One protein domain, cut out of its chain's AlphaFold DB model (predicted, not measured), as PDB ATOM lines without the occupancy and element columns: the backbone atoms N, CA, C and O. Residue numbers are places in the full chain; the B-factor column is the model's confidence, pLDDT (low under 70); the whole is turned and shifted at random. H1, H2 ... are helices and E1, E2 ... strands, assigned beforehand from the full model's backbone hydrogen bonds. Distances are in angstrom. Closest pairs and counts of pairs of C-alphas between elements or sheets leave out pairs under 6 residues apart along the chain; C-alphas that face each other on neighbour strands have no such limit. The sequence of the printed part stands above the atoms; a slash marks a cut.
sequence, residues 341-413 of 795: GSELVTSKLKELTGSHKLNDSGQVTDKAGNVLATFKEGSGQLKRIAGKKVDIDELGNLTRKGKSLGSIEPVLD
ATOM      1  N   GLY A 341     -23.970  28.009  21.108       40.72
ATOM      2  CA  GLY A 341     -24.878  28.881  20.381       40.72
ATOM      3  C   GLY A 341     -24.666  30.365  20.657       40.72
ATOM      4  O   GLY A 341     -24.760  31.154  19.721       40.72
ATOM      5  N   SER A 342     -24.313  30.768  21.881       40.56
ATOM      6  CA  SER A 342     -24.111  32.185  22.207       40.56
ATOM      7  C   SER A 342     -22.817  32.720  21.583       40.56
ATOM      8  O   SER A 342     -22.809  33.827  21.049       40.56
ATOM      9  N   GLU A 343     -21.742  31.928  21.518       46.44
ATOM     10  CA  GLU A 343     -20.490  32.297  20.836       46.44
ATOM     11  C   GLU A 343     -20.632  32.339  19.304       46.44
ATOM     12  O   GLU A 343     -20.104  33.241  18.644       46.44
ATOM     13  N   LEU A 344     -21.394  31.414  18.710       53.66
ATOM     14  CA  LEU A 344     -21.720  31.436  17.277       53.66
ATOM     15  C   LEU A 344     -22.616  32.627  16.913       53.66
ATOM     16  O   LEU A 344     -22.344  33.340  15.945       53.66
ATOM     17  N   VAL A 345     -23.645  32.897  17.716       56.22
ATOM     18  CA  VAL A 345     -24.543  34.044  17.531       56.22
ATOM     19  C   VAL A 345     -23.787  35.358  17.720       56.22
ATOM     20  O   VAL A 345     -23.903  36.245  16.876       56.22
ATOM     21  N   THR A 346     -22.952  35.484  18.757       56.41
ATOM     22  CA  THR A 346     -22.172  36.706  19.029       56.41
ATOM     23  C   THR A 346     -21.058  36.940  18.011       56.41
ATOM     24  O   THR A 346     -20.830  38.082  17.611       56.41
ATOM     25  N   SER A 347     -20.379  35.893  17.530       63.62
ATOM     26  CA  SER A 347     -19.391  36.019  16.450       63.62
ATOM     27  C   SER A 347     -20.045  36.433  15.129       63.62
ATOM     28  O   SER A 347     -19.515  37.307  14.434       63.62
ATOM     29  N   LYS A 348     -21.242  35.911  14.823       67.88
ATOM     30  CA  LYS A 348     -22.020  36.341  13.656       67.88
ATOM     31  C   LYS A 348     -22.549  37.769  13.798       67.88
ATOM     32  O   LYS A 348     -22.475  38.537  12.843       67.88
ATOM     33  N   LEU A 349     -22.995  38.169  14.987       67.19
ATOM     34  CA  LEU A 349     -23.396  39.549  15.292       67.19
ATOM     35  C   LEU A 349     -22.234  40.535  15.135       67.19
ATOM     36  O   LEU A 349     -22.413  41.602  14.549       67.19
ATOM     37  N   LYS A 350     -21.027  40.158  15.576       70.44
ATOM     38  CA  LYS A 350     -19.805  40.957  15.391       70.44
ATOM     39  C   LYS A 350     -19.454  41.144  13.912       70.44
ATOM     40  O   LYS A 350     -19.065  42.243  13.513       70.44
ATOM     41  N   GLU A 351     -19.636  40.118  13.079       71.88
ATOM     42  CA  GLU A 351     -19.449  40.205  11.619       71.88
ATOM     43  C   GLU A 351     -20.485  41.131  10.949       71.88
ATOM     44  O   GLU A 351     -20.204  41.767   9.932       71.88
ATOM     45  N   LEU A 352     -21.673  41.248  11.548       73.62
ATOM     46  CA  LEU A 352     -22.770  42.096  11.088       73.62
ATOM     47  C   LEU A 352     -22.678  43.551  11.575       73.62
ATOM     48  O   LEU A 352     -23.558  44.347  11.252       73.62
ATOM     49  N   THR A 353     -21.623  43.942  12.291       77.25
ATOM     50  CA  THR A 353     -21.437  45.329  12.744       77.25
ATOM     51  C   THR A 353     -21.399  46.329  11.578       77.25
ATOM     52  O   THR A 353     -20.864  46.072  10.497       77.25
ATOM     53  N   GLY A 354     -21.990  47.509  11.791       78.25
ATOM     54  CA  GLY A 354     -22.020  48.595  10.804       78.25
ATOM     55  C   GLY A 354     -23.393  48.877  10.187       78.25
ATOM     56  O   GLY A 354     -24.432  48.449  10.686       78.25
ATOM     57  N   SER A 355     -23.403  49.690   9.123       81.44
ATOM     58  CA  SER A 355     -24.635  50.250   8.551       81.44
ATOM     59  C   SER A 355     -25.323  49.315   7.554       81.44
ATOM     60  O   SER A 355     -24.829  49.105   6.442       81.44
ATOM     61  N   HIS A 356     -26.547  48.904   7.880       86.50
ATOM     62  CA  HIS A 356     -27.403  48.046   7.061       86.50
ATOM     63  C   HIS A 356     -28.758  48.692   6.761       86.50
ATOM     64  O   HIS A 356     -29.061  49.815   7.180       86.50
ATOM     65  N   LYS A 357     -29.575  48.014   5.951       84.06
ATOM     66  CA  LYS A 357     -30.925  48.465   5.599       84.06
ATOM     67  C   LYS A 357     -31.947  47.630   6.361       84.06
ATOM     68  O   LYS A 357     -31.839  46.414   6.372       84.06
ATOM     69  N   LEU A 358     -32.942  48.284   6.956       84.25
ATOM     70  CA  LEU A 358     -34.091  47.602   7.549       84.25
ATOM     71  C   LEU A 358     -35.240  47.572   6.537       84.25
ATOM     72  O   LEU A 358     -35.577  48.623   5.977       84.25
ATOM     73  N   ASN A 359     -35.831  46.407   6.288       81.81
ATOM     74  CA  ASN A 359     -37.005  46.276   5.423       81.81
ATOM     75  C   ASN A 359     -38.324  46.504   6.200       81.81
ATOM     76  O   ASN A 359     -38.323  46.748   7.409       81.81
ATOM     77  N   ASP A 360     -39.455  46.468   5.492       78.38
ATOM     78  CA  ASP A 360     -40.782  46.735   6.071       78.38
ATOM     79  C   ASP A 360     -41.277  45.619   7.009       78.38
ATOM     80  O   ASP A 360     -42.172  45.859   7.819       78.38
ATOM     81  N   SER A 361     -40.661  44.433   6.954       77.62
ATOM     82  CA  SER A 361     -40.903  43.304   7.860       77.62
ATOM     83  C   SER A 361     -39.982  43.291   9.089       77.62
ATOM     84  O   SER A 361     -40.027  42.342   9.861       77.62
ATOM     85  N   GLY A 362     -39.165  44.330   9.309       76.00
ATOM     86  CA  GLY A 362     -38.289  44.409  10.484       76.00
ATOM     87  C   GLY A 362     -37.031  43.539  10.391       76.00
ATOM     88  O   GLY A 362     -36.429  43.217  11.407       76.00
ATOM     89  N   GLN A 363     -36.613  43.172   9.182       83.69
ATOM     90  CA  GLN A 363     -35.422  42.366   8.932       83.69
ATOM     91  C   GLN A 363     -34.286  43.246   8.407       83.69
ATOM     92  O   GLN A 363     -34.494  44.164   7.603       83.69
ATOM     93  N   VAL A 364     -33.071  42.967   8.866       83.31
ATOM     94  CA  VAL A 364     -31.850  43.632   8.418       83.31
ATOM     95  C   VAL A 364     -31.350  42.934   7.160       83.31
ATOM     96  O   VAL A 364     -31.160  41.720   7.160       83.31
ATOM     97  N   THR A 365     -31.133  43.691   6.085       81.44
ATOM     98  CA  THR A 365     -30.706  43.159   4.787       81.44
ATOM     99  C   THR A 365     -29.397  43.769   4.300       81.44
ATOM    100  O   THR A 365     -29.119  44.952   4.540       81.44
ATOM    101  N   ASP A 366     -28.646  42.995   3.517       81.81
ATOM    102  CA  ASP A 366     -27.466  43.474   2.799       81.81
ATOM    103  C   ASP A 366     -27.828  44.410   1.618       81.81
ATOM    104  O   ASP A 366     -28.986  44.763   1.369       81.81
ATOM    105  N   LYS A 367     -26.815  44.839   0.853       76.88
ATOM    106  CA  LYS A 367     -27.008  45.670  -0.353       76.88
ATOM    107  C   LYS A 367     -27.689  44.922  -1.511       76.88
ATOM    108  O   LYS A 367     -28.164  45.584  -2.431       76.88
ATOM    109  N   ALA A 368     -27.694  43.591  -1.486       76.56
ATOM    110  CA  ALA A 368     -28.322  42.722  -2.477       76.56
ATOM    111  C   ALA A 368     -29.771  42.340  -2.104       76.56
ATOM    112  O   ALA A 368     -30.489  41.818  -2.951       76.56
ATOM    113  N   GLY A 369     -30.219  42.663  -0.885       72.44
ATOM    114  CA  GLY A 369     -31.550  42.348  -0.368       72.44
ATOM    115  C   GLY A 369     -31.642  41.013   0.376       72.44
ATOM    116  O   GLY A 369     -32.750  40.599   0.702       72.44
ATOM    117  N   ASN A 370     -30.520  40.347   0.660       80.50
ATOM    118  CA  ASN A 370     -30.506  39.117   1.453       80.50
ATOM    119  C   ASN A 370     -30.705  39.444   2.933       80.50
ATOM    120  O   ASN A 370     -30.119  40.408   3.429       80.50
ATOM    121  N   VAL A 371     -31.508  38.641   3.632       81.62
ATOM    122  CA  VAL A 371     -31.759  38.803   5.069       81.62
ATOM    123  C   VAL A 371     -30.539  38.328   5.855       81.62
ATOM    124  O   VAL A 371     -30.079  37.206   5.669       81.62
ATOM    125  N   LEU A 372     -30.015  39.205   6.706       78.19
ATOM    126  CA  LEU A 372     -28.845  38.968   7.550       78.19
ATOM    127  C   LEU A 372     -29.232  38.713   9.008       78.19
ATOM    128  O   LEU A 372     -28.583  37.926   9.687       78.19
ATOM    129  N   ALA A 373     -30.271  39.398   9.485       79.62
ATOM    130  CA  ALA A 373     -30.770  39.272  10.846       79.62
ATOM    131  C   ALA A 373     -32.249  39.668  10.922       79.62
ATOM    132  O   ALA A 373     -32.732  40.491  10.136       79.62
ATOM    133  N   THR A 374     -32.959  39.111  11.888       81.00
ATOM    134  CA  THR A 374     -34.358  39.398  12.209       81.00
ATOM    135  C   THR A 374     -34.442  40.121  13.543       81.00
ATOM    136  O   THR A 374     -33.771  39.764  14.502       81.00
ATOM    137  N   PHE A 375     -35.246  41.178  13.614       79.19
ATOM    138  CA  PHE A 375     -35.481  41.875  14.874       79.19
ATOM    139  C   PHE A 375     -36.340  41.014  15.807       79.19
ATOM    140  O   PHE A 375     -37.430  40.616  15.399       79.19
ATOM    141  N   LYS A 376     -35.866  40.753  17.034       78.19
ATOM    142  CA  LYS A 376     -36.632  40.022  18.058       78.19
ATOM    143  C   LYS A 376     -37.485  40.966  18.892       78.19
ATOM    144  O   LYS A 376     -38.706  40.874  18.863       78.19
ATOM    145  N   GLU A 377     -36.850  41.901  19.593       70.56
ATOM    146  CA  GLU A 377     -37.524  42.671  20.637       70.56
ATOM    147  C   GLU A 377     -36.977  44.095  20.765       70.56
ATOM    148  O   GLU A 377     -35.779  44.337  20.624       70.56
ATOM    149  N   GLY A 378     -37.867  45.056  21.026       64.62
ATOM    150  CA  GLY A 378     -37.505  46.436  21.339       64.62
ATOM    151  C   GLY A 378     -38.556  47.462  20.925       64.62
ATOM    152  O   GLY A 378     -39.658  47.142  20.479       64.62
ATOM    153  N   SER A 379     -38.222  48.742  21.112       59.31
ATOM    154  CA  SER A 379     -39.183  49.847  21.027       59.31
ATOM    155  C   SER A 379     -39.976  49.821  19.708       59.31
ATOM    156  O   SER A 379     -39.384  49.799  18.628       59.31
ATOM    157  N   GLY A 380     -41.317  49.864  19.788       57.59
ATOM    158  CA  GLY A 380     -42.292  49.686  18.688       57.59
ATOM    159  C   GLY A 380     -42.265  50.720  17.544       57.59
ATOM    160  O   GLY A 380     -43.289  51.078  16.964       57.59
ATOM    161  N   GLN A 381     -41.094  51.250  17.202       64.44
ATOM    162  CA  GLN A 381     -40.854  52.259  16.178       64.44
ATOM    163  C   GLN A 381     -40.440  51.660  14.824       64.44
ATOM    164  O   GLN A 381     -40.242  52.436  13.886       64.44
ATOM    165  N   LEU A 382     -40.351  50.324  14.697       65.69
ATOM    166  CA  LEU A 382     -39.945  49.577  13.489       65.69
ATOM    167  C   LEU A 382     -40.644  50.072  12.216       65.69
ATOM    168  O   LEU A 382     -39.984  50.470  11.258       65.69
ATOM    169  N   LYS A 383     -41.978  50.210  12.246       67.31
ATOM    170  CA  LYS A 383     -42.782  50.711  11.110       67.31
ATOM    171  C   LYS A 383     -42.394  52.125  10.648       67.31
ATOM    172  O   LYS A 383     -42.626  52.500   9.506       67.31
ATOM    173  N   ARG A 384     -41.787  52.939  11.522       69.31
ATOM    174  CA  ARG A 384     -41.357  54.325  11.238       69.31
ATOM    175  C   ARG A 384     -39.900  54.411  10.766       69.31
ATOM    176  O   ARG A 384     -39.447  55.463  10.280       69.31
ATOM    177  N   ILE A 385     -39.139  53.338  10.972       70.56
ATOM    178  CA  ILE A 385     -37.723  53.209  10.619       70.56
ATOM    179  C   ILE A 385     -37.481  52.249   9.445       70.56
ATOM    180  O   ILE A 385     -36.412  52.325   8.846       70.56
ATOM    181  N   ALA A 386     -38.487  51.462   9.072       68.94
ATOM    182  CA  ALA A 386     -38.540  50.666   7.858       68.94
ATOM    183  C   ALA A 386     -38.113  51.469   6.613       68.94
ATOM    184  O   ALA A 386     -38.421  52.659   6.461       68.94
ATOM    185  N   GLY A 387     -37.287  50.848   5.771       69.62
ATOM    186  CA  GLY A 387     -36.693  51.431   4.569       69.62
ATOM    187  C   GLY A 387     -35.458  52.313   4.800       69.62
ATOM    188  O   GLY A 387     -34.771  52.656   3.824       69.62
ATOM    189  N   LYS A 388     -35.132  52.672   6.051       78.94
ATOM    190  CA  LYS A 388     -34.007  53.561   6.405       78.94
ATOM    191  C   LYS A 388     -32.747  52.771   6.772       78.94
ATOM    192  O   LYS A 388     -32.794  51.573   7.030       78.94
ATOM    193  N   LYS A 389     -31.606  53.472   6.773       81.56
ATOM    194  CA  LYS A 389     -30.339  52.934   7.281       81.56
ATOM    195  C   LYS A 389     -30.381  52.837   8.805       81.56
ATOM    196  O   LYS A 389     -30.840  53.778   9.465       81.56
ATOM    197  N   VAL A 390     -29.904  51.712   9.303       83.06
ATOM    198  CA  VAL A 390     -29.780  51.336  10.713       83.06
ATOM    199  C   VAL A 390     -28.374  50.781  10.913       83.06
ATOM    200  O   VAL A 390     -27.789  50.267   9.965       83.06
ATOM    201  N   ASP A 391     -27.825  50.930  12.107       83.44
ATOM    202  CA  ASP A 391     -26.476  50.480  12.443       83.44
ATOM    203  C   ASP A 391     -26.581  49.346  13.464       83.44
ATOM    204  O   ASP A 391     -27.438  49.410  14.339       83.44
ATOM    205  N   ILE A 392     -25.742  48.318  13.365       83.06
ATOM    206  CA  ILE A 392     -25.612  47.283  14.400       83.06
ATOM    207  C   ILE A 392     -24.380  47.622  15.240       83.06
ATOM    208  O   ILE A 392     -23.307  47.853  14.669       83.06
ATOM    209  N   ASP A 393     -24.548  47.724  16.559       80.19
ATOM    210  CA  ASP A 393     -23.443  47.987  17.487       80.19
ATOM    211  C   ASP A 393     -22.626  46.721  17.809       80.19
ATOM    212  O   ASP A 393     -22.956  45.618  17.376       80.19
ATOM    213  N   GLU A 394     -21.519  46.877  18.538       74.88
ATOM    214  CA  GLU A 394     -20.606  45.773  18.888       74.88
ATOM    215  C   GLU A 394     -21.241  44.716  19.805       74.88
ATOM    216  O   GLU A 394     -20.729  43.601  19.901       74.88
ATOM    217  N   LEU A 395     -22.362  45.060  20.448       71.81
ATOM    218  CA  LEU A 395     -23.171  44.169  21.276       71.81
ATOM    219  C   LEU A 395     -24.298  43.505  20.472       71.81
ATOM    220  O   LEU A 395     -25.066  42.724  21.024       71.81
ATOM    221  N   GLY A 396     -24.399  43.797  19.171       71.81
ATOM    222  CA  GLY A 396     -25.401  43.212  18.298       71.81
ATOM    223  C   GLY A 396     -26.793  43.814  18.426       71.81
ATOM    224  O   GLY A 396     -27.761  43.197  17.997       71.81
ATOM    225  N   ASN A 397     -26.918  45.020  18.975       81.38
ATOM    226  CA  ASN A 397     -28.186  45.728  19.026       81.38
ATOM    227  C   ASN A 397     -28.375  46.592  17.785       81.38
ATOM    228  O   ASN A 397     -27.449  47.226  17.265       81.38
ATOM    229  N   LEU A 398     -29.623  46.682  17.338       81.56
ATOM    230  CA  LEU A 398     -30.007  47.602  16.285       81.56
ATOM    231  C   LEU A 398     -30.046  49.020  16.849       81.56
ATOM    232  O   LEU A 398     -30.802  49.325  17.766       81.56
ATOM    233  N   THR A 399     -29.292  49.931  16.252       80.31
ATOM    234  CA  THR A 399     -29.239  51.340  16.632       80.31
ATOM    235  C   THR A 399     -29.543  52.248  15.441       80.31
ATOM    236  O   THR A 399     -29.411  51.894  14.267       80.31
ATOM    237  N   ARG A 400     -29.997  53.476  15.714       81.56
ATOM    238  CA  ARG A 400     -30.081  54.520  14.684       81.56
ATOM    239  C   ARG A 400     -29.758  55.883  15.259       81.56
ATOM    240  O   ARG A 400     -30.452  56.360  16.155       81.56
ATOM    241  N   LYS A 401     -28.763  56.561  14.677       78.44
ATOM    242  CA  LYS A 401     -28.249  57.848  15.190       78.44
ATOM    243  C   LYS A 401     -27.834  57.750  16.671       78.44
ATOM    244  O   LYS A 401     -28.141  58.654  17.445       78.44
ATOM    245  N   GLY A 402     -27.208  56.636  17.057       74.12
ATOM    246  CA  GLY A 402     -26.728  56.399  18.423       74.12
ATOM    247  C   GLY A 402     -27.811  56.081  19.461       74.12
ATOM    248  O   GLY A 402     -27.534  56.149  20.649       74.12
ATOM    249  N   LYS A 403     -29.047  55.772  19.043       79.56
ATOM    250  CA  LYS A 403     -30.112  55.296  19.941       79.56
ATOM    251  C   LYS A 403     -30.394  53.823  19.676       79.56
ATOM    252  O   LYS A 403     -30.660  53.497  18.518       79.56
ATOM    253  N   SER A 404     -30.361  52.993  20.718       81.25
ATOM    254  CA  SER A 404     -30.763  51.584  20.641       81.25
ATOM    255  C   SER A 404     -32.256  51.470  20.335       81.25
ATOM    256  O   SER A 404     -33.075  52.246  20.833       81.25
ATOM    257  N   LEU A 405     -32.581  50.561  19.426       77.00
ATOM    258  CA  LEU A 405     -33.922  50.274  18.936       77.00
ATOM    259  C   LEU A 405     -34.405  48.907  19.417       77.00
ATOM    260  O   LEU A 405     -35.618  48.746  19.543       77.00
ATOM    261  N   GLY A 406     -33.484  47.979  19.690       77.25
ATOM    262  CA  GLY A 406     -33.770  46.627  20.157       77.25
ATOM    263  C   GLY A 406     -32.744  45.597  19.691       77.25
ATOM    264  O   GLY A 406     -31.811  45.931  18.954       77.25
ATOM    265  N   SER A 407     -32.954  44.358  20.109       80.75
ATOM    266  CA  SER A 407     -32.081  43.212  19.859       80.75
ATOM    267  C   SER A 407     -32.405  42.562  18.511       80.75
ATOM    268  O   SER A 407     -33.560  42.532  18.068       80.75
ATOM    269  N   ILE A 408     -31.385  42.028  17.844       76.75
ATOM    270  CA  ILE A 408     -31.534  41.286  16.588       76.75
ATOM    271  C   ILE A 408     -30.957  39.881  16.727       76.75
ATOM    272  O   ILE A 408     -29.979  39.663  17.434       76.75
ATOM    273  N   GLU A 409     -31.551  38.942  16.008       77.94
ATOM    274  CA  GLU A 409     -31.102  37.560  15.904       77.94
ATOM    275  C   GLU A 409     -30.543  37.331  14.493       77.94
ATOM    276  O   GLU A 409     -31.221  37.649  13.509       77.94
ATOM    277  N   PRO A 410     -29.291  36.868  14.350       76.31
ATOM    278  CA  PRO A 410     -28.673  36.666  13.048       76.31
ATOM    279  C   PRO A 410     -29.284  35.443  12.358       76.31
ATOM    280  O   PRO A 410     -29.636  34.460  13.002       76.31
ATOM    281  N   VAL A 411     -29.364  35.470  11.029       69.00
ATOM    282  CA  VAL A 411     -29.762  34.284  10.261       69.00
ATOM    283  C   VAL A 411     -28.586  33.302  10.237       69.00
ATOM    284  O   VAL A 411     -27.572  33.558   9.580       69.00
ATOM    285  N   LEU A 412     -28.724  32.196  10.966       62.94
ATOM    286  CA  LEU A 412     -27.782  31.072  10.999       62.94
ATOM    287  C   LEU A 412     -28.081  30.085   9.852       62.94
ATOM    288  O   LEU A 412     -29.191  30.049   9.320       62.94
ATOM    289  N   ASP A 413     -27.090  29.293   9.425       60.97
ATOM    290  CA  ASP A 413     -27.352  28.206   8.470       60.97
ATOM    291  C   ASP A 413     -28.111  27.039   9.140       60.97
ATOM    292  O   ASP A 413     -28.140  26.924  10.362       60.97
TER     293      ASP A 413
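What this domain is: This is residues 341 to 413 of the 795 residues of the protein "DEHA2D08624p" of Debaryomyces hansenii (strain ATCC 36239 / CBS 767 / BCRC 21394 / JCM 1990 / NBRC 0083 / IGC 2968) (UniProt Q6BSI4). A small closed barrel of six strands has helix H1 packed on its outside at one end of the longest axis, and the short helix H2 outside it at the other end. Two meanders, E1 E2 E3 and E4 E5 E6, each strand the antiparallel neighbour of the one before, make the ring, which runs E1 E2 E3 E6 E5 E4 and back to E1. The printed part has 73 residues, with two named helices and six named strands in the order H1 E1 E2 E3 H2 E4 E5 E6; its class is mixed. It is compact, with a radius of gyration of the C-alphas of 11.0 A, and spans 32 by 25 by 18 A.

How they stand to each other: Start at E1, residues 354 to 358: E2, residues 363 to 365, forms a hairpin with it, N 365 and O 357 being 2.8 A apart. On the other side of E1 look for E4, residues 389 to 392, with N 356 and O 390 at 2.8 A. E3, residues 371 to 377, forms a hairpin with E2, with N 364 and O 373 at 2.8 A. E5, residues 397 to 400, forms hairpins with E4, N 399 and O 391 at 2.7 A, and with E6, residues 403 to 410, N 398 and O 406 at 2.8 A. E6 bends by 57 degrees at residue 406 and also pairs with E3, N 409 and O 374 at 2.8 A. H1, residues 341 to 351, is on the barrel, outside it, at a height of 9.5 A, over E6; its closest C-alpha pair with E6 is Leu 349 and Pro 410, 6.4 A. H2, residues 382 to 385, is on the barrel too, outside it, over none of the strands. Every O i to N i+4 pair of H1 is within hydrogen-bond range; H2 is too short for one.

Where its parts are: Find C-alpha 341 at (-24.878, 28.881, 20.381), where H1 begins its 15.3 A. E1 is 12.5 A long, E3 17.0 A, and E6 19.9 A, ending at C-alpha 410, (-28.673, 36.666, 13.048).

The domain as a whole: The C-alphas farthest apart, those of Glu 343 and Arg 384, are 31.8 A apart. The printed part has no cut, and its seven links are tight. Look for pLDDT under 70 at residues 341 to 349, 378 to 384, 386 to 387 and 411 to 413 of this model.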